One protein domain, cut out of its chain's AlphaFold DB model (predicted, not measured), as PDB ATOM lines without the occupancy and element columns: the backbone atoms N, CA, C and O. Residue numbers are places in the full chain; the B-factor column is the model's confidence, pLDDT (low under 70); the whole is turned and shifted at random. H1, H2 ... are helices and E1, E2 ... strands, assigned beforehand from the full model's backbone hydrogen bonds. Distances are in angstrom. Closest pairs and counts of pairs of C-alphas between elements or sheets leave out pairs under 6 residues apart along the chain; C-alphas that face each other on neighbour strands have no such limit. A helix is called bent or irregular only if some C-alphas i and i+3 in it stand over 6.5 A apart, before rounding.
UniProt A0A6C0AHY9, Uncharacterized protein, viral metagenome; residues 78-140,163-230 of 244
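This is residues 78 to 140 and 163 to 230 of the 244 residues of an uncharacterized protein of viral metagenome (UniProt A0A6C0AHY9). A strongly twisted sheet of five strands has helices H2 and H3 over one face, two layers in all, and the helical hairpin of H1 and H2 runs past the sheet toward one end of the long axis. At that end the small helix H4 packs on H2, while the turn between E3 and E4 makes the other end. The 131 printed residues hold four named helices and five named strands, in the order E1 H1 H2 H3 E2 E3 E4 H4 E5; the sheet runs E1 E5 E4 E3 E2, antiparallel throughout, and the class is mixed. The whole is compact, with a radius of gyration of the C-alphas of 15.7 A, yet elongated, spanning 49 by 27 by 25 A.

Edge strand E1, residues 78 to 81, is the antiparallel neighbour of E5, residues 223 to 229, with N 81 and O 225 3.0 A apart. H1, residues 91 to 103, touches H2, residues 107 to 124, at a shallow tilt of 11 degrees, opposite ways; the closest C-alphas are those of Ile 100 and Ala 110, 6.7 A. H2 is on the sheet at a height of 7.3 A, and its closest C-alphas to E4, residues 192 to 204, are Leu 122 and Tyr 202, 6.0 A. H3, residues 127 to 140, is also on the sheet; its closest C-alphas to E2, residues 171 to 176, are Ser 127 and Phe 172, 4.6 A. E2, E3 of residues 182 to 189, and E4 form a meander, each strand the antiparallel neighbour of the one before. N 173 and O 186 are 3.0 A apart, and N 185 and O 198 2.9 A, both within hydrogen-bond range. E4 bends by 58 degrees at residue 197 and pairs with E5 through N 201 and O 226, 2.8 A. H4, residues 207 to 211, touches residues 107 to 114 of H2 alone, closest at the C-alphas of Val 107 and Gly 209, 5.9 A. Every O i to N i+4 pair is within hydrogen-bond range in H1, H3 and H4, against 12 of 14 in H2.

E1 begins at C-alpha 78, (194.491, 229.112, 187.039). H1 is 18.6 A long, H2 25.4 A and H3 20.1 A; H2 is only just irregular, with C-alphas 109 and 112 6.6 A apart. E2 measures 16.6 A, E3 22.9 A, E4 33.6 A and E5 19.9 A, ending at C-alpha 229, (188.451, 226.704, 190.573).

The C-alphas farthest apart, those of Thr 191 and Thr 216, are 50.6 A apart. Residues 141 to 162 are not printed, and C-alphas 140 and 163 are 15.1 A apart across the cut. The link from H4 to E5 is long. No printed residue is under 70 in pLDDT.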
ATOM      1  N   TYR A  78     193.332 229.829 187.575       90.88
ATOM      2  CA  TYR A  78     194.491 229.112 187.039       90.88
ATOM      3  C   TYR A  78     195.014 229.797 185.778       90.88
ATOM      4  O   TYR A  78     196.207 230.040 185.642       90.88
ATOM      5  N   ILE A  79     194.098 230.185 184.885       88.69
ATOM      6  CA  ILE A  79     194.398 230.967 183.685       88.69
ATOM      7  C   ILE A  79     193.453 232.160 183.633       88.69
ATOM      8  O   ILE A  79     192.255 232.030 183.880       88.69
ATOM      9  N   ASN A  80     193.993 233.307 183.234       89.69
ATOM     10  CA  ASN A  80     193.240 234.470 182.791       89.69
ATOM     11  C   ASN A  80     194.057 235.149 181.687       89.69
ATOM     12  O   ASN A  80     195.073 235.778 181.972       89.69
ATOM     13  N   THR A  81     193.668 234.966 180.426       89.81
ATOM     14  CA  THR A  81     194.468 235.454 179.298       89.81
ATOM     15  C   THR A  81     193.618 235.914 178.123       89.81
ATOM     16  O   THR A  81     192.540 235.388 177.854       89.81
ATOM     17  N   THR A  82     194.135 236.907 177.409       90.94
ATOM     18  CA  THR A  82     193.605 237.411 176.137       90.94
ATOM     19  C   THR A  82     194.191 236.668 174.933       90.94
ATOM     20  O   THR A  82     193.749 236.876 173.804       90.94
ATOM     21  N   ALA A  83     195.153 235.764 175.148       89.62
ATOM     22  CA  ALA A  83     195.720 234.895 174.118       89.62
ATOM     23  C   ALA A  83     194.773 233.724 173.773       89.62
ATOM     24  O   ALA A  83     195.177 232.567 173.775       89.62
ATOM     25  N   VAL A  84     193.501 234.026 173.485       89.69
ATOM     26  CA  VAL A  84     192.427 233.043 173.236       89.69
ATOM     27  C   VAL A  84     192.771 232.102 172.081       89.69
ATOM     28  O   VAL A  84     192.549 230.901 172.197       89.69
ATOM     29  N   LYS A  85     193.433 232.615 171.035       87.56
ATOM     30  CA  LYS A  85     193.899 231.836 169.875       87.56
ATOM     31  C   LYS A  85     194.808 230.649 170.216       87.56
ATOM     32  O   LYS A  85     194.964 229.760 169.394       87.56
ATOM     33  N   ALA A  86     195.434 230.646 171.399       84.81
ATOM     34  CA  ALA A  86     196.231 229.512 171.869       84.81
ATOM     35  C   ALA A  86     195.365 228.313 172.298       84.81
ATOM     36  O   ALA A  86     195.899 227.241 172.553       84.81
ATOM     37  N   TYR A  87     194.048 228.506 172.404       85.69
ATOM     38  CA  TYR A  87     193.086 227.525 172.899       85.69
ATOM     39  C   TYR A  87     192.034 227.168 171.845       85.69
ATOM     40  O   TYR A  87     191.686 226.001 171.695       85.69
ATOM     41  N   PHE A  88     191.519 228.160 171.117       85.62
ATOM     42  CA  PHE A  88     190.615 227.970 169.983       85.62
ATOM     43  C   PHE A  88     190.568 229.233 169.116       85.62
ATOM     44  O   PHE A  88     190.877 230.328 169.589       85.62
ATOM     45  N   ASP A  89     190.154 229.090 167.855       89.44
ATOM     46  CA  ASP A  89     189.952 230.233 166.962       89.44
ATOM     47  C   ASP A  89     188.733 231.066 167.389       89.44
ATOM     48  O   ASP A  89     187.632 230.543 167.588       89.44
ATOM     49  N   ASP A  90     188.949 232.370 167.545       92.94
ATOM     50  CA  ASP A  90     187.965 233.371 167.953       92.94
ATOM     51  C   ASP A  90     187.860 234.547 166.969       92.94
ATOM     52  O   ASP A  90     187.373 235.624 167.331       92.94
ATOM     53  N   THR A  91     188.337 234.366 165.736       93.56
ATOM     54  CA  THR A  91     188.336 235.407 164.698       93.56
ATOM     55  C   THR A  91     186.919 235.896 164.391       93.56
ATOM     56  O   THR A  91     186.661 237.101 164.421       93.56
ATOM     57  N   ASP A  92     185.972 234.969 164.240       94.38
ATOM     58  CA  ASP A  92     184.544 235.242 164.033       94.38
ATOM     59  C   ASP A  92     183.939 236.117 165.147       94.38
ATOM     60  O   ASP A  92     183.143 237.037 164.912       94.38
ATOM     61  N   ILE A  93     184.365 235.864 166.384       96.19
ATOM     62  CA  ILE A  93     183.924 236.610 167.560       96.19
ATOM     63  C   ILE A  93     184.512 238.013 167.568       96.19
ATOM     64  O   ILE A  93     183.792 238.973 167.841       96.19
ATOM     65  N   LYS A  94     185.801 238.160 167.259       95.12
ATOM     66  CA  LYS A  94     186.455 239.472 167.194       95.12
ATOM     67  C   LYS A  94     185.812 240.369 166.141       95.12
ATOM     68  O   LYS A  94     185.549 241.535 166.441       95.12
ATOM     69  N   ASP A  95     185.488 239.825 164.973       96.19
ATOM     70  CA  ASP A  95     184.803 240.565 163.910       96.19
ATOM     71  C   ASP A  95     183.397 240.995 164.334       96.19
ATOM     72  O   ASP A  95     183.004 242.148 164.149       96.19
ATOM     73  N   SER A  96     182.653 240.098 164.985       96.75
ATOM     74  CA  SER A  96     181.316 240.408 165.504       96.75
ATOM     75  C   SER A  96     181.352 241.493 166.587       96.75
ATOM     76  O   SER A  96     180.516 242.396 166.602       96.75
ATOM     77  N   LEU A  97     182.348 241.455 167.475       96.38
ATOM     78  CA  LEU A  97     182.543 242.483 168.500       96.38
ATOM     79  C   LEU A  97     182.967 243.830 167.905       96.38
ATOM     80  O   LEU A  97     182.570 244.869 168.431       96.38
ATOM     81  N   LYS A  98     183.746 243.821 166.817       95.94
ATOM     82  CA  LYS A  98     184.105 245.034 166.079       95.94
ATOM     83  C   LYS A  98     182.864 245.695 165.475       95.94
ATOM     84  O   LYS A  98     182.665 246.882 165.697       95.94
ATOM     85  N   LYS A  99     181.982 244.922 164.832       96.38
ATOM     86  CA  LYS A  99     180.701 245.438 164.311       96.38
ATOM     87  C   LYS A  99     179.851 246.079 165.408       96.38
ATOM     88  O   LYS A  99     179.418 247.213 165.259       96.38
ATOM     89  N   ILE A 100     179.702 245.407 166.555       95.88
ATOM     90  CA  ILE A 100     178.981 245.973 167.710       95.88
ATOM     91  C   ILE A 100     179.605 247.293 168.161       95.88
ATOM     92  O   ILE A 100     178.882 248.238 168.455       95.88
ATOM     93  N   LYS A 101     180.937 247.364 168.229       94.69
ATOM     94  CA  LYS A 101     181.642 248.586 168.625       94.69
ATOM     95  C   LYS A 101     181.360 249.753 167.670       94.69
ATOM     96  O   LYS A 101     181.263 250.891 168.126       94.69
ATOM     97  N   ASP A 102     181.249 249.478 166.375       94.38
ATOM     98  CA  ASP A 102     181.058 250.505 165.354       94.38
ATOM     99  C   ASP A 102     179.585 250.970 165.294       94.38
ATOM    100  O   ASP A 102     179.306 252.176 165.235       94.38
ATOM    101  N   GLU A 103     178.643 250.029 165.403       95.12
ATOM    102  CA  GLU A 103     177.202 250.249 165.215       95.12
ATOM    103  C   GLU A 103     176.460 250.666 166.497       95.12
ATOM    104  O   GLU A 103     175.531 251.471 166.433       95.12
ATOM    105  N   VAL A 104     176.869 250.177 167.672       95.19
ATOM    106  CA  VAL A 104     176.138 250.375 168.937       95.19
ATOM    107  C   VAL A 104     176.786 251.466 169.786       95.19
ATOM    108  O   VAL A 104     178.001 251.475 169.992       95.19
ATOM    109  N   LYS A 105     175.979 252.399 170.312       90.38
ATOM    110  CA  LYS A 105     176.485 253.579 171.042       90.38
ATOM    111  C   LYS A 105     176.315 253.507 172.554       90.38
ATOM    112  O   LYS A 105     177.014 254.230 173.260       90.38
ATOM    113  N   THR A 106     175.447 252.642 173.069       94.81
ATOM    114  CA  THR A 106     175.187 252.538 174.513       94.81
ATOM    115  C   THR A 106     175.640 251.194 175.083       94.81
ATOM    116  O   THR A 106     175.673 250.168 174.398       94.81
ATOM    117  N   VAL A 107     176.010 251.180 176.367       94.44
ATOM    118  CA  VAL A 107     176.396 249.943 177.066       94.44
ATOM    119  C   VAL A 107     175.191 249.020 177.229       94.44
ATOM    120  O   VAL A 107     175.344 247.798 177.190       94.44
ATOM    121  N   GLU A 108     174.012 249.594 177.422       96.06
ATOM    122  CA  GLU A 108     172.739 248.922 177.650       96.06
ATOM    123  C   GLU A 108     172.339 248.082 176.434       96.06
ATOM    124  O   GLU A 108     171.992 246.913 176.599       96.06
ATOM    125  N   GLU A 109     172.485 248.629 175.225       96.31
ATOM    126  CA  GLU A 109     172.232 247.920 173.964       96.31
ATOM    127  C   GLU A 109     173.333 246.899 173.648       96.31
ATOM    128  O   GLU A 109     173.054 245.770 173.237       96.31
ATOM    129  N   ALA A 110     174.604 247.253 173.873       96.62
ATOM    130  CA  ALA A 110     175.725 246.384 173.518       96.62
ATOM    131  C   ALA A 110     175.828 245.153 174.433       96.62
ATOM    132  O   ALA A 110     176.230 244.070 174.001       96.62
ATOM    133  N   ARG A 111     175.471 245.286 175.716       96.12
ATOM    134  CA  ARG A 111     175.624 244.226 176.723       96.12
ATOM    135  C   ARG A 111     174.913 242.916 176.371       96.12
ATOM    136  O   ARG A 111     175.595 241.888 176.445       96.12
ATOM    137  N   PRO A 112     173.613 242.879 176.023       95.88
ATOM    138  CA  PRO A 112     172.949 241.632 175.653       95.88
ATOM    139  C   PRO A 112     173.551 241.006 174.387       95.88
ATOM    140  O   PRO A 112     173.742 239.790 174.360       95.88
ATOM    141  N   LEU A 113     173.934 241.812 173.389       97.06
ATOM    142  CA  LEU A 113     174.534 241.333 172.137       97.06
ATOM    143  C   LEU A 113     175.893 240.664 172.374       97.06
ATOM    144  O   LEU A 113     176.096 239.511 171.992       97.06
ATOM    145  N   VAL A 114     176.793 241.355 173.080       96.88
ATOM    146  CA  VAL A 114     178.113 240.830 173.460       96.88
ATOM    147  C   VAL A 114     177.967 239.576 174.316       96.88
ATOM    148  O   VAL A 114     178.651 238.581 174.089       96.88
ATOM    149  N   THR A 115     177.065 239.605 175.299       95.81
ATOM    150  CA  THR A 115     176.839 238.468 176.200       95.81
ATOM    151  C   THR A 115     176.372 237.235 175.435       95.81
ATOM    152  O   THR A 115     176.858 236.143 175.718       95.81
ATOM    153  N   ARG A 116     175.463 237.403 174.467       95.94
ATOM    154  CA  ARG A 116     174.983 236.313 173.616       95.94
ATOM    155  C   ARG A 116     176.118 235.723 172.783       95.94
ATOM    156  O   ARG A 116     176.385 234.541 172.917       95.94
ATOM    157  N   ILE A 117     176.848 236.548 172.032       96.56
ATOM    158  CA  ILE A 117     177.945 236.088 171.161       96.56
ATOM    159  C   ILE A 117     178.995 235.294 171.949       96.56
ATOM    160  O   ILE A 117     179.408 234.210 171.540       96.56
ATOM    161  N   LEU A 118     179.416 235.814 173.105       96.75
ATOM    162  CA  LEU A 118     180.409 235.139 173.940       96.75
ATOM    163  C   LEU A 118     179.852 233.860 174.577       96.75
ATOM    164  O   LEU A 118     180.580 232.878 174.705       96.75
ATOM    165  N   GLN A 119     178.576 233.848 174.969       96.25
ATOM    166  CA  GLN A 119     177.931 232.648 175.496       96.25
ATOM    167  C   GLN A 119     177.807 231.563 174.425       96.25
ATOM    168  O   GLN A 119     178.114 230.411 174.713       96.25
ATOM    169  N   ASP A 120     177.371 231.916 173.220       95.56
ATOM    170  CA  ASP A 120     177.140 230.959 172.140       95.56
ATOM    171  C   ASP A 120     178.461 230.309 171.721       95.56
ATOM    172  O   ASP A 120     178.542 229.085 171.633       95.56
ATOM    173  N   LYS A 121     179.538 231.104 171.602       95.69
ATOM    174  CA  LYS A 121     180.885 230.563 171.380       95.69
ATOM    175  C   LYS A 121     181.348 229.669 172.521       95.69
ATOM    176  O   LYS A 121     181.924 228.622 172.269       95.69
ATOM    177  N   LEU A 122     181.129 230.075 173.774       96.75
ATOM    178  CA  LEU A 122     181.516 229.262 174.926       96.75
ATOM    179  C   LEU A 122     180.837 227.891 174.882       96.75
ATOM    180  O   LEU A 122     181.491 226.892 175.144       96.75
ATOM    181  N   MET A 123     179.547 227.842 174.552       96.31
ATOM    182  CA  MET A 123     178.787 226.591 174.524       96.31
ATOM    183  C   MET A 123     179.041 225.739 173.280       96.31
ATOM    184  O   MET A 123     178.671 224.570 173.288       96.31
ATOM    185  N   SER A 124     179.669 226.285 172.234       95.38
ATOM    186  CA  SER A 124     180.073 225.510 171.057       95.38
ATOM    187  C   SER A 124     181.437 224.831 171.205       95.38
ATOM    188  O   SER A 124     181.812 224.038 170.341       95.38
ATOM    189  N   ILE A 125     182.173 225.103 172.292       95.69
ATOM    190  CA  ILE A 125     183.450 224.442 172.579       95.69
ATOM    191  C   ILE A 125     183.199 222.954 172.841       95.69
ATOM    192  O   ILE A 125     182.465 222.586 173.762       95.69
ATOM    193  N   ASN A 126     183.836 222.103 172.041       95.44
ATOM    194  CA  ASN A 126     183.676 220.655 172.118       95.44
ATOM    195  C   ASN A 126     184.626 219.999 173.141       95.44
ATOM    196  O   ASN A 126     185.532 220.635 173.683       95.44
ATOM    197  N   SER A 127     184.428 218.700 173.384       96.81
ATOM    198  CA  SER A 127     185.220 217.911 174.339       96.81
ATOM    199  C   SER A 127     186.733 217.996 174.098       96.81
ATOM    200  O   SER A 127     187.488 218.173 175.054       96.81
ATOM    201  N   ASP A 128     187.185 217.906 172.846       94.88
ATOM    202  CA  ASP A 128     188.615 217.904 172.512       94.88
ATOM    203  C   ASP A 128     189.255 219.270 172.767       94.88
ATOM    204  O   ASP A 128     190.360 219.361 173.301       94.88
ATOM    205  N   GLN A 129     188.532 220.351 172.474       94.94
ATOM    206  CA  GLN A 129     188.976 221.706 172.799       94.94
ATOM    207  C   GLN A 129     189.053 221.924 174.315       94.94
ATOM    208  O   GLN A 129     190.023 222.505 174.802       94.94
ATOM    209  N   ILE A 130     188.073 221.432 175.086       96.88
ATOM    210  CA  ILE A 130     188.117 221.496 176.558       96.88
ATOM    211  C   ILE A 130     189.331 220.726 177.082       96.88
ATOM    212  O   ILE A 130     190.058 221.240 177.934       96.88
ATOM    213  N   LYS A 131     189.581 219.527 176.547       95.88
ATOM    214  CA  LYS A 131     190.748 218.713 176.889       95.88
ATOM    215  C   LYS A 131     192.050 219.470 176.614       95.88
ATOM    216  O   LYS A 131     192.843 219.633 177.537       95.88
ATOM    217  N   GLY A 132     192.211 220.043 175.421       93.94
ATOM    218  CA  GLY A 132     193.384 220.851 175.070       93.94
ATOM    219  C   GLY A 132     193.574 222.078 175.973       93.94
ATOM    220  O   GLY A 132     194.702 222.411 176.345       93.94
ATOM    221  N   ILE A 133     192.484 222.725 176.409       94.25
ATOM    222  CA  ILE A 133     192.542 223.823 177.390       94.25
ATOM    223  C   ILE A 133     193.070 223.333 178.746       94.25
ATOM    224  O   ILE A 133     193.935 223.989 179.334       94.25
ATOM    225  N   ILE A 134     192.564 222.202 179.245       94.94
ATOM    226  CA  ILE A 134     192.989 221.606 180.520       94.94
ATOM    227  C   ILE A 134     194.459 221.174 180.438       94.94
ATOM    228  O   ILE A 134     195.230 221.510 181.332       94.94
ATOM    229  N   GLU A 135     194.873 220.506 179.360       93.06
ATOM    230  CA  GLU A 135     196.263 220.082 179.136       93.06
ATOM    231  C   GLU A 135     197.211 221.279 179.089       93.06
ATOM    232  O   GLU A 135     198.222 221.303 179.790       93.06
ATOM    233  N   THR A 136     196.845 222.325 178.344       89.81
ATOM    234  CA  THR A 136     197.619 223.572 178.290       89.81
ATOM    235  C   THR A 136     197.732 224.221 179.669       89.81
ATOM    236  O   THR A 136     198.778 224.771 180.013       89.81
ATOM    237  N   CYS A 137     196.671 224.167 180.479       88.94
ATOM    238  CA  CYS A 137     196.715 224.642 181.858       88.94
ATOM    239  C   CYS A 137     197.712 223.834 182.688       88.94
ATOM    240  O   CYS A 137     198.578 224.423 183.324       88.94
ATOM    241  N   THR A 138     197.638 222.505 182.627       91.00
ATOM    242  CA  THR A 138     198.538 221.605 183.356       91.00
ATOM    243  C   THR A 138     199.998 221.809 182.968       91.00
ATOM    244  O   THR A 138     200.844 221.901 183.851       91.00
ATOM    245  N   LEU A 139     200.299 221.928 181.670       89.06
ATOM    246  CA  LEU A 139     201.663 222.116 181.161       89.06
ATOM    247  C   LEU A 139     202.286 223.445 181.598       89.06
ATOM    248  O   LEU A 139     203.496 223.532 181.788       89.06
ATOM    249  N   ARG A 140     201.468 224.491 181.737       87.25
ATOM    250  CA  ARG A 140     201.927 225.824 182.148       87.25
ATOM    251  C   ARG A 140     201.973 226.005 183.662       87.25
ATOM    252  O   ARG A 140     202.595 226.961 184.128       87.25
ATOM    253  N   ALA A 163     190.860 217.216 188.679       94.81
ATOM    254  CA  ALA A 163     190.257 217.889 187.532       94.81
ATOM    255  C   ALA A 163     191.225 218.093 186.349       94.81
ATOM    256  O   ALA A 163     190.781 218.128 185.202       94.81
ATOM    257  N   PHE A 164     192.534 218.149 186.615       95.38
ATOM    258  CA  PHE A 164     193.590 218.268 185.607       95.38
ATOM    259  C   PHE A 164     194.207 216.920 185.194       95.38
ATOM    260  O   PHE A 164     194.978 216.870 184.238       95.38
ATOM    261  N   ARG A 165     193.857 215.815 185.871       93.81
ATOM    262  CA  ARG A 165     194.284 214.451 185.514       93.81
ATOM    263  C   ARG A 165     193.369 213.870 184.439       93.81
ATOM    264  O   ARG A 165     192.353 213.259 184.763       93.81
ATOM    265  N   ILE A 166     193.720 214.076 183.177       94.31
ATOM    266  CA  ILE A 166     192.991 213.498 182.044       94.31
ATOM    267  C   ILE A 166     193.454 212.057 181.814       94.31
ATOM    268  O   ILE A 166     194.649 211.773 181.854       94.31
ATOM    269  N   GLN A 167     192.508 211.154 181.574       93.62
ATOM    270  CA  GLN A 167     192.756 209.750 181.250       93.62
ATOM    271  C   GLN A 167     192.174 209.387 179.881       93.62
ATOM    272  O   GLN A 167     191.357 210.114 179.309       93.62
ATOM    273  N   GLU A 168     192.611 208.252 179.340       92.19
ATOM    274  CA  GLU A 168     192.024 207.696 178.126       92.19
ATOM    275  C   GLU A 168     190.524 207.419 178.327       92.19
ATOM    276  O   GLU A 168     190.094 206.961 179.387       92.19
ATOM    277  N   GLY A 169     189.717 207.758 177.321       93.00
ATOM    278  CA  GLY A 169     188.258 207.643 177.380       93.00
ATOM    279  C   GLY A 169     187.534 208.772 178.122       93.00
ATOM    280  O   GLY A 169     186.302 208.787 178.110       93.00
ATOM    281  N   ASP A 170     188.247 209.734 178.725       96.81
ATOM    282  CA  ASP A 170     187.612 210.923 179.297       96.81
ATOM    283  C   ASP A 170     186.985 211.790 178.199       96.81
ATOM    284  O   ASP A 170     187.655 212.215 177.253       96.81
ATOM    285  N   LYS A 171     185.702 212.106 178.375       97.75
ATOM    286  CA  LYS A 171     184.985 213.136 177.622       97.75
ATOM    287  C   LYS A 171     184.677 214.321 178.522       97.75
ATOM    288  O   LYS A 171     184.517 214.170 179.735       97.75
ATOM    289  N   PHE A 172     184.578 215.501 177.926       98.19
ATOM    290  CA  PHE A 172     184.293 216.735 178.638       98.19
ATOM    291  C   PHE A 172     183.118 217.476 178.025       98.19
ATOM    292  O   PHE A 172     182.965 217.539 176.808       98.19
ATOM    293  N   GLU A 173     182.320 218.087 178.893       97.88
ATOM    294  CA  GLU A 173     181.166 218.883 178.499       97.88
ATOM    295  C   GLU A 173     181.088 220.168 179.314       97.88
ATOM    296  O   GLU A 173     181.454 220.218 180.495       97.88
ATOM    297  N   LEU A 174     180.565 221.217 178.684       98.12
ATOM    298  CA  LEU A 174     180.259 222.473 179.350       98.12
ATOM    299  C   LEU A 174     178.794 222.497 179.759       98.12
ATOM    300  O   LEU A 174     177.897 222.382 178.929       98.12
ATOM    301  N   ARG A 175     178.543 222.719 181.050       97.38
ATOM    302  CA  ARG A 175     177.191 222.930 181.577       97.38
ATOM    303  C   ARG A 175     176.992 224.392 181.919       97.38
ATOM    304  O   ARG A 175     177.724 224.963 182.734       97.38
ATOM    305  N   GLN A 176     176.000 225.001 181.274       93.75
ATOM    306  CA  GLN A 176     175.703 226.418 181.432       93.75
ATOM    307  C   GLN A 176     175.395 226.757 182.897       93.75
ATOM    308  O   GLN A 176     174.680 226.040 183.594       93.75
ATOM    309  N   MET A 177     175.908 227.899 183.351       92.44
ATOM    310  CA  MET A 177     175.598 228.455 184.665       92.44
ATOM    311  C   MET A 177     174.573 229.590 184.565       92.44
ATOM    312  O   MET A 177     174.290 230.120 183.490       92.44
ATOM    313  N   ARG A 178     174.052 230.031 185.718       89.81
ATOM    314  CA  ARG A 178     173.205 231.235 185.795       89.81
ATOM    315  C   ARG A 178     173.908 232.467 185.210       89.81
ATOM    316  O   ARG A 178     173.273 233.286 184.554       89.81
ATOM    317  N   ALA A 179     175.209 232.605 185.464       86.38
ATOM    318  CA  ALA A 179     176.016 233.679 184.900       86.38
ATOM    319  C   ALA A 179     176.391 233.358 183.445       86.38
ATOM    320  O   ALA A 179     177.033 232.344 183.183       86.38
ATOM    321  N   LYS A 180     176.021 234.243 182.516       90.25
ATOM    322  CA  LYS A 180     176.409 234.145 181.103       90.25
ATOM    323  C   LYS A 180     177.909 234.422 180.910       90.25
ATOM    324  O   LYS A 180     178.530 235.121 181.714       90.25
ATOM    325  N   GLY A 181     178.490 233.851 179.857       91.81
ATOM    326  CA  GLY A 181     179.935 233.798 179.626       91.81
ATOM    327  C   GLY A 181     180.659 232.899 180.633       91.81
ATOM    328  O   GLY A 181     181.834 233.117 180.934       91.81
ATOM    329  N   SER A 182     179.952 231.950 181.254       95.25
ATOM    330  CA  SER A 182     180.501 231.012 182.236       95.25
ATOM    331  C   SER A 182     179.808 229.652 182.153       95.25
ATOM    332  O   SER A 182     178.580 229.571 182.102       95.25
ATOM    333  N   ALA A 183     180.602 228.587 182.190       97.94
ATOM    334  CA  ALA A 183     180.121 227.213 182.185       97.94
ATOM    335  C   ALA A 183     180.993 226.338 183.093       97.94
ATOM    336  O   ALA A 183     182.206 226.535 183.183       97.94
ATOM    337  N   LYS A 184     180.369 225.379 183.779       97.94
ATOM    338  CA  LYS A 184     181.089 224.352 184.534       97.94
ATOM    339  C   LYS A 184     181.629 223.299 183.584       97.94
ATOM    340  O   LYS A 184     180.918 222.901 182.666       97.94
ATOM    341  N   ILE A 185     182.833 222.816 183.857       98.25
ATOM    342  CA  ILE A 185     183.411 221.684 183.142       98.25
ATOM    343  C   ILE A 185     182.994 220.402 183.860       98.25
ATOM    344  O   ILE A 185     183.289 220.212 185.043       98.25
ATOM    345  N   TRP A 186     182.325 219.518 183.136       98.38
ATOM    346  CA  TRP A 186     181.990 218.174 183.587       98.38
ATOM    347  C   TRP A 186     182.863 217.163 182.864       98.38
ATOM    348  O   TRP A 186     183.146 217.323 181.678       98.38
ATOM    349  N   ARG A 187     183.300 216.138 183.594       98.06
ATOM    350  CA  ARG A 187     184.008 214.986 183.039       98.06
ATOM    351  C   ARG A 187     183.053 213.806 182.979       98.06
ATOM    352  O   ARG A 187     182.342 213.546 183.949       98.06
ATOM    353  N   ILE A 188     183.078 213.090 181.867       97.75
ATOM    354  CA  ILE A 188     182.269 211.903 181.615       97.75
ATOM    355  C   ILE A 188     183.204 210.748 181.294       97.75
ATOM    356  O   ILE A 188     184.053 210.854 180.407       97.75
ATOM    357  N   ARG A 189     183.036 209.639 182.015       94.12
ATOM    358  CA  ARG A 189     183.785 208.401 181.804       94.12
ATOM    359  C   ARG A 189     182.821 207.224 181.806       94.12
ATOM    360  O   ARG A 189     182.318 206.823 182.856       94.12
ATOM    361  N   GLY A 190     182.542 206.690 180.619       91.19
ATOM    362  CA  GLY A 190     181.472 205.709 180.441       91.19
ATOM    363  C   GLY A 190     180.126 206.305 180.857       91.19
ATOM    364  O   GLY A 190     179.672 207.272 180.255       91.19
ATOM    365  N   THR A 191     179.514 205.748 181.904       92.38
ATOM    366  CA  THR A 191     178.232 206.204 182.471       92.38
ATOM    367  C   THR A 191     178.381 207.150 183.666       92.38
ATOM    368  O   THR A 191     177.381 207.627 184.196       92.38
ATOM    369  N   VAL A 192     179.611 207.417 184.120       94.81
ATOM    370  CA  VAL A 192     179.866 208.266 185.289       94.81
ATOM    371  C   VAL A 192     180.103 209.701 184.846       94.81
ATOM    372  O   VAL A 192     181.054 209.987 184.118       94.81
ATOM    373  N   GLU A 193     179.278 210.613 185.354       97.19
ATOM    374  CA  GLU A 193     179.449 212.054 185.197       97.19
ATOM    375  C   GLU A 193     179.942 212.681 186.501       97.19
ATOM    376  O   GLU A 193     179.403 212.421 187.579       97.19
ATOM    377  N   LYS A 194     180.949 213.550 186.415       95.94
ATOM    378  CA  LYS A 194     181.539 214.216 187.577       95.94
ATOM    379  C   LYS A 194     181.719 215.709 187.325       95.94
ATOM    380  O   LYS A 194     182.361 216.109 186.352       95.94
ATOM    381  N   ASP A 195     181.208 216.535 188.240       96.56
ATOM    382  CA  ASP A 195     181.552 217.959 188.308       96.56
ATOM    383  C   ASP A 195     183.035 218.072 188.678       96.56
ATOM    384  O   ASP A 195     183.457 217.653 189.759       96.56
ATOM    385  N   THR A 196     183.841 218.626 187.774       96.44
ATOM    386  CA  THR A 196     185.280 218.797 188.015       96.44
ATOM    387  C   THR A 196     185.571 219.924 188.997       96.44
ATOM    388  O   THR A 196     186.718 220.101 189.397       96.44
ATOM    389  N   THR A 197     184.558 220.715 189.369       96.19
ATOM    390  CA  THR A 197     184.658 221.983 190.101       96.19
ATOM    391  C   THR A 197     185.453 223.068 189.368       96.19
ATOM    392  O   THR A 197     185.653 224.156 189.905       96.19
ATOM    393  N   LEU A 198     185.851 222.822 188.114       97.44
ATOM    394  CA  LEU A 198     186.410 223.836 187.232       97.44
ATOM    395  C   LEU A 198     185.304 224.577 186.485       97.44
ATOM    396  O   LEU A 198     184.289 224.014 186.065       97.44
ATOM    397  N   ARG A 199     185.549 225.865 186.266       96.81
ATOM    398  CA  ARG A 199     184.711 226.753 185.473       96.81
ATOM    399  C   ARG A 199     185.517 227.349 184.333       96.81
ATOM    400  O   ARG A 199     186.553 227.972 184.569       96.81
ATOM    401  N   LEU A 200     184.982 227.232 183.123       97.44
ATOM    402  CA  LEU A 200     185.457 227.951 181.953       97.44
ATOM    403  C   LEU A 200     184.654 229.239 181.783       97.44
ATOM    404  O   LEU A 200     183.423 229.252 181.882       97.44
ATOM    405  N   ARG A 201     185.353 230.343 181.531       96.69
ATOM    406  CA  ARG A 201     184.744 231.627 181.187       96.69
ATOM    407  C   ARG A 201     185.295 232.132 179.876       96.69
ATOM    408  O   ARG A 201     186.508 232.144 179.689       96.69
ATOM    409  N   TYR A 202     184.395 232.638 179.047       96.75
ATOM    410  CA  TYR A 202     184.736 233.387 177.852       96.75
ATOM    411  C   TYR A 202     184.037 234.740 177.933       96.75
ATOM    412  O   TYR A 202     182.813 234.841 177.857       96.75
ATOM    413  N   VAL A 203     184.819 235.767 178.256       95.75
ATOM    414  CA  VAL A 203     184.325 237.096 178.640       95.75
ATOM    415  C   VAL A 203     185.258 238.179 178.122       95.75
ATOM    416  O   VAL A 203     186.423 237.923 177.835       95.75
ATOM    417  N   LEU A 204     184.782 239.417 178.074       95.69
ATOM    418  CA  LEU A 204     185.652 240.566 177.852       95.69
ATOM    419  C   LEU A 204     186.529 240.842 179.081       95.69
ATOM    420  O   LEU A 204     186.013 240.905 180.199       95.69
ATOM    421  N   ASN A 205     187.829 241.064 178.880       93.56
ATOM    422  CA  ASN A 205     188.768 241.327 179.977       93.56
ATOM    423  C   ASN A 205     188.463 242.630 180.745       93.56
ATOM    424  O   ASN A 205     188.639 242.664 181.960       93.56
ATOM    425  N   ASN A 206     187.952 243.658 180.056       93.25
ATOM    426  CA  ASN A 206     187.645 244.979 180.621       93.25
ATOM    427  C   ASN A 206     186.153 245.360 180.524       93.25
ATOM    428  O   ASN A 206     185.767 246.484 180.845       93.25
ATOM    429  N   GLY A 207     185.296 244.430 180.094       93.31
ATOM    430  CA  GLY A 207     183.852 244.648 179.965       93.31
ATOM    431  C   GLY A 207     183.434 245.476 178.744       93.31
ATOM    432  O   GLY A 207     184.254 245.862 177.911       93.31
ATOM    433  N   VAL A 208     182.124 245.717 178.634       94.75
ATOM    434  CA  VAL A 208     181.477 246.343 177.461       94.75
ATOM    435  C   VAL A 208     181.765 247.842 177.369       94.75
ATOM    436  O   VAL A 208     182.048 248.337 176.288       94.75
ATOM    437  N   GLY A 209     181.793 248.568 178.493       94.62
ATOM    438  CA  GLY A 209     182.130 249.999 178.474       94.62
ATOM    439  C   GLY A 209     183.524 250.264 177.894       94.62
ATOM    440  O   GLY A 209     183.709 251.196 177.123       94.62
ATOM    441  N   ALA A 210     184.496 249.397 178.189       94.88
ATOM    442  CA  ALA A 210     185.827 249.464 177.589       94.88
ATOM    443  C   ALA A 210     185.854 249.032 176.114       94.88
ATOM    444  O   ALA A 210     186.679 249.535 175.360       94.88
ATOM    445  N   LEU A 211     184.959 248.136 175.677       95.44
ATOM    446  CA  LEU A 211     184.816 247.790 174.257       95.44
ATOM    447  C   LEU A 211     184.377 249.019 173.448       95.44
ATOM    448  O   LEU A 211     184.951 249.294 172.396       95.44
ATOM    449  N   LEU A 212     183.416 249.777 173.985       94.19
ATOM    450  CA  LEU A 212     182.870 250.996 173.380       94.19
ATOM    451  C   LEU A 212     183.744 252.246 173.598       94.19
ATOM    452  O   LEU A 212     183.370 253.334 173.174       94.19
ATOM    453  N   GLY A 213     184.889 252.131 174.282       91.69
ATOM    454  CA  GLY A 213     185.768 253.271 174.581       91.69
ATOM    455  C   GLY A 213     185.232 254.250 175.637       91.69
ATOM    456  O   GLY A 213     185.784 255.332 175.801       91.69
ATOM    457  N   GLN A 214     184.188 253.873 176.378       90.25
ATOM    458  CA  GLN A 214     183.512 254.707 177.384       90.25
ATOM    459  C   GLN A 214     184.093 254.550 178.800       90.25
ATOM    460  O   GLN A 214     183.710 255.254 179.731       90.25
ATOM    461  N   SER A 215     185.008 253.600 178.995       88.75
ATOM    462  CA  SER A 215     185.652 253.353 180.288       88.75
ATOM    463  C   SER A 215     186.833 254.304 180.513       88.75
ATOM    464  O   SER A 215     187.733 254.413 179.682       88.75
ATOM    465  N   THR A 216     186.860 254.946 181.683       84.19
ATOM    466  CA  THR A 216     187.899 255.914 182.077       84.19
ATOM    467  C   THR A 216     189.232 255.263 182.449       84.19
ATOM    468  O   THR A 216     190.275 255.891 182.304       84.19
ATOM    469  N   LYS A 217     189.213 254.005 182.910       82.94
ATOM    470  CA  LYS A 217     190.417 253.274 183.347       82.94
ATOM    471  C   LYS A 217     191.084 252.501 182.216       82.94
ATOM    472  O   LYS A 217     192.293 252.557 182.049       82.94
ATOM    473  N   ASN A 218     190.276 251.781 181.446       83.19
ATOM    474  CA  ASN A 218     190.722 250.935 180.343       83.19
ATOM    475  C   ASN A 218     189.934 251.310 179.091       83.19
ATOM    476  O   ASN A 218     188.718 251.139 179.075       83.19
ATOM    477  N   LYS A 219     190.611 251.802 178.052       85.50
ATOM    478  CA  LYS A 219     189.960 252.282 176.818       85.50
ATOM    479  C   LYS A 219     189.661 251.182 175.797       85.50
ATOM    480  O   LYS A 219     189.063 251.455 174.763       85.50
ATOM    481  N   THR A 220     190.109 249.960 176.061       87.88
ATOM    482  CA  THR A 220     189.972 248.825 175.148       87.88
ATOM    483  C   THR A 220     189.570 247.573 175.906       87.88
ATOM    484  O   THR A 220     189.886 247.395 177.085       87.88
ATOM    485  N   SER A 221     188.889 246.678 175.203       93.88
ATOM    486  CA  SER A 221     188.442 245.396 175.726       93.88
ATOM    487  C   SER A 221     188.563 244.354 174.630       93.88
ATOM    488  O   SER A 221     188.266 244.643 173.472       93.88
ATOM    489  N   CYS A 222     189.000 243.156 174.986       93.75
ATOM    490  CA  CYS A 222     189.083 242.034 174.067       93.75
ATOM    491  C   CYS A 222     188.573 240.756 174.740       93.75
ATOM    492  O   CYS A 222     188.512 240.684 175.976       93.75
ATOM    493  N   PRO A 223     188.181 239.750 173.940       96.19
ATOM    494  CA  PRO A 223     187.867 238.439 174.470       96.19
ATOM    495  C   PRO A 223     189.018 237.877 175.301       96.19
ATOM    496  O   PRO A 223     190.198 238.046 174.989       96.19
ATOM    497  N   SER A 224     188.655 237.210 176.384       95.44
ATOM    498  CA  SER A 224     189.572 236.551 177.297       95.44
ATOM    499  C   SER A 224     188.980 235.238 177.769       95.44
ATOM    500  O   SER A 224     187.771 235.122 177.996       95.44
ATOM    501  N   ILE A 225     189.861 234.260 177.934       94.81
ATOM    502  CA  ILE A 225     189.539 232.956 178.486       94.81
ATOM    503  C   ILE A 225     190.010 232.894 179.935       94.81
ATOM    504  O   ILE A 225     191.106 233.364 180.269       94.81
ATOM    505  N   LYS A 226     189.176 232.320 180.807       94.56
ATOM    506  CA  LYS A 226     189.555 232.032 182.192       94.56
ATOM    507  C   LYS A 226     189.203 230.607 182.581       94.56
ATOM    508  O   LYS A 226     188.073 230.182 182.350       94.56
ATOM    509  N   ILE A 227     190.141 229.932 183.237       95.44
ATOM    510  CA  ILE A 227     189.905 228.672 183.945       95.44
ATOM    511  C   ILE A 227     189.996 228.961 185.434       95.44
ATOM    512  O   ILE A 227     191.011 229.468 185.915       95.44
ATOM    513  N   GLN A 228     188.914 228.674 186.147       95.44
ATOM    514  CA  GLN A 228     188.774 228.998 187.559       95.44
ATOM    515  C   GLN A 228     188.372 227.769 188.363       95.44
ATOM    516  O   GLN A 228     187.551 226.973 187.916       95.44
ATOM    517  N   GLN A 229     188.904 227.659 189.573       96.31
ATOM    518  CA  GLN A 229     188.451 226.704 190.573       96.31
ATOM    519  C   GLN A 229     187.244 227.277 191.319       96.31
ATOM    520  O   GLN A 229     187.374 228.265 192.049       96.31
ATOM    521  N   ASP A 230     186.085 226.644 191.181       94.94
ATOM    522  CA  ASP A 230     184.994 226.778 192.143       94.94
ATOM    523  C   ASP A 230     185.245 225.841 193.343       94.94
ATOM    524  O   ASP A 230     186.114 224.974 193.313       94.94
TER     525      ASP A 230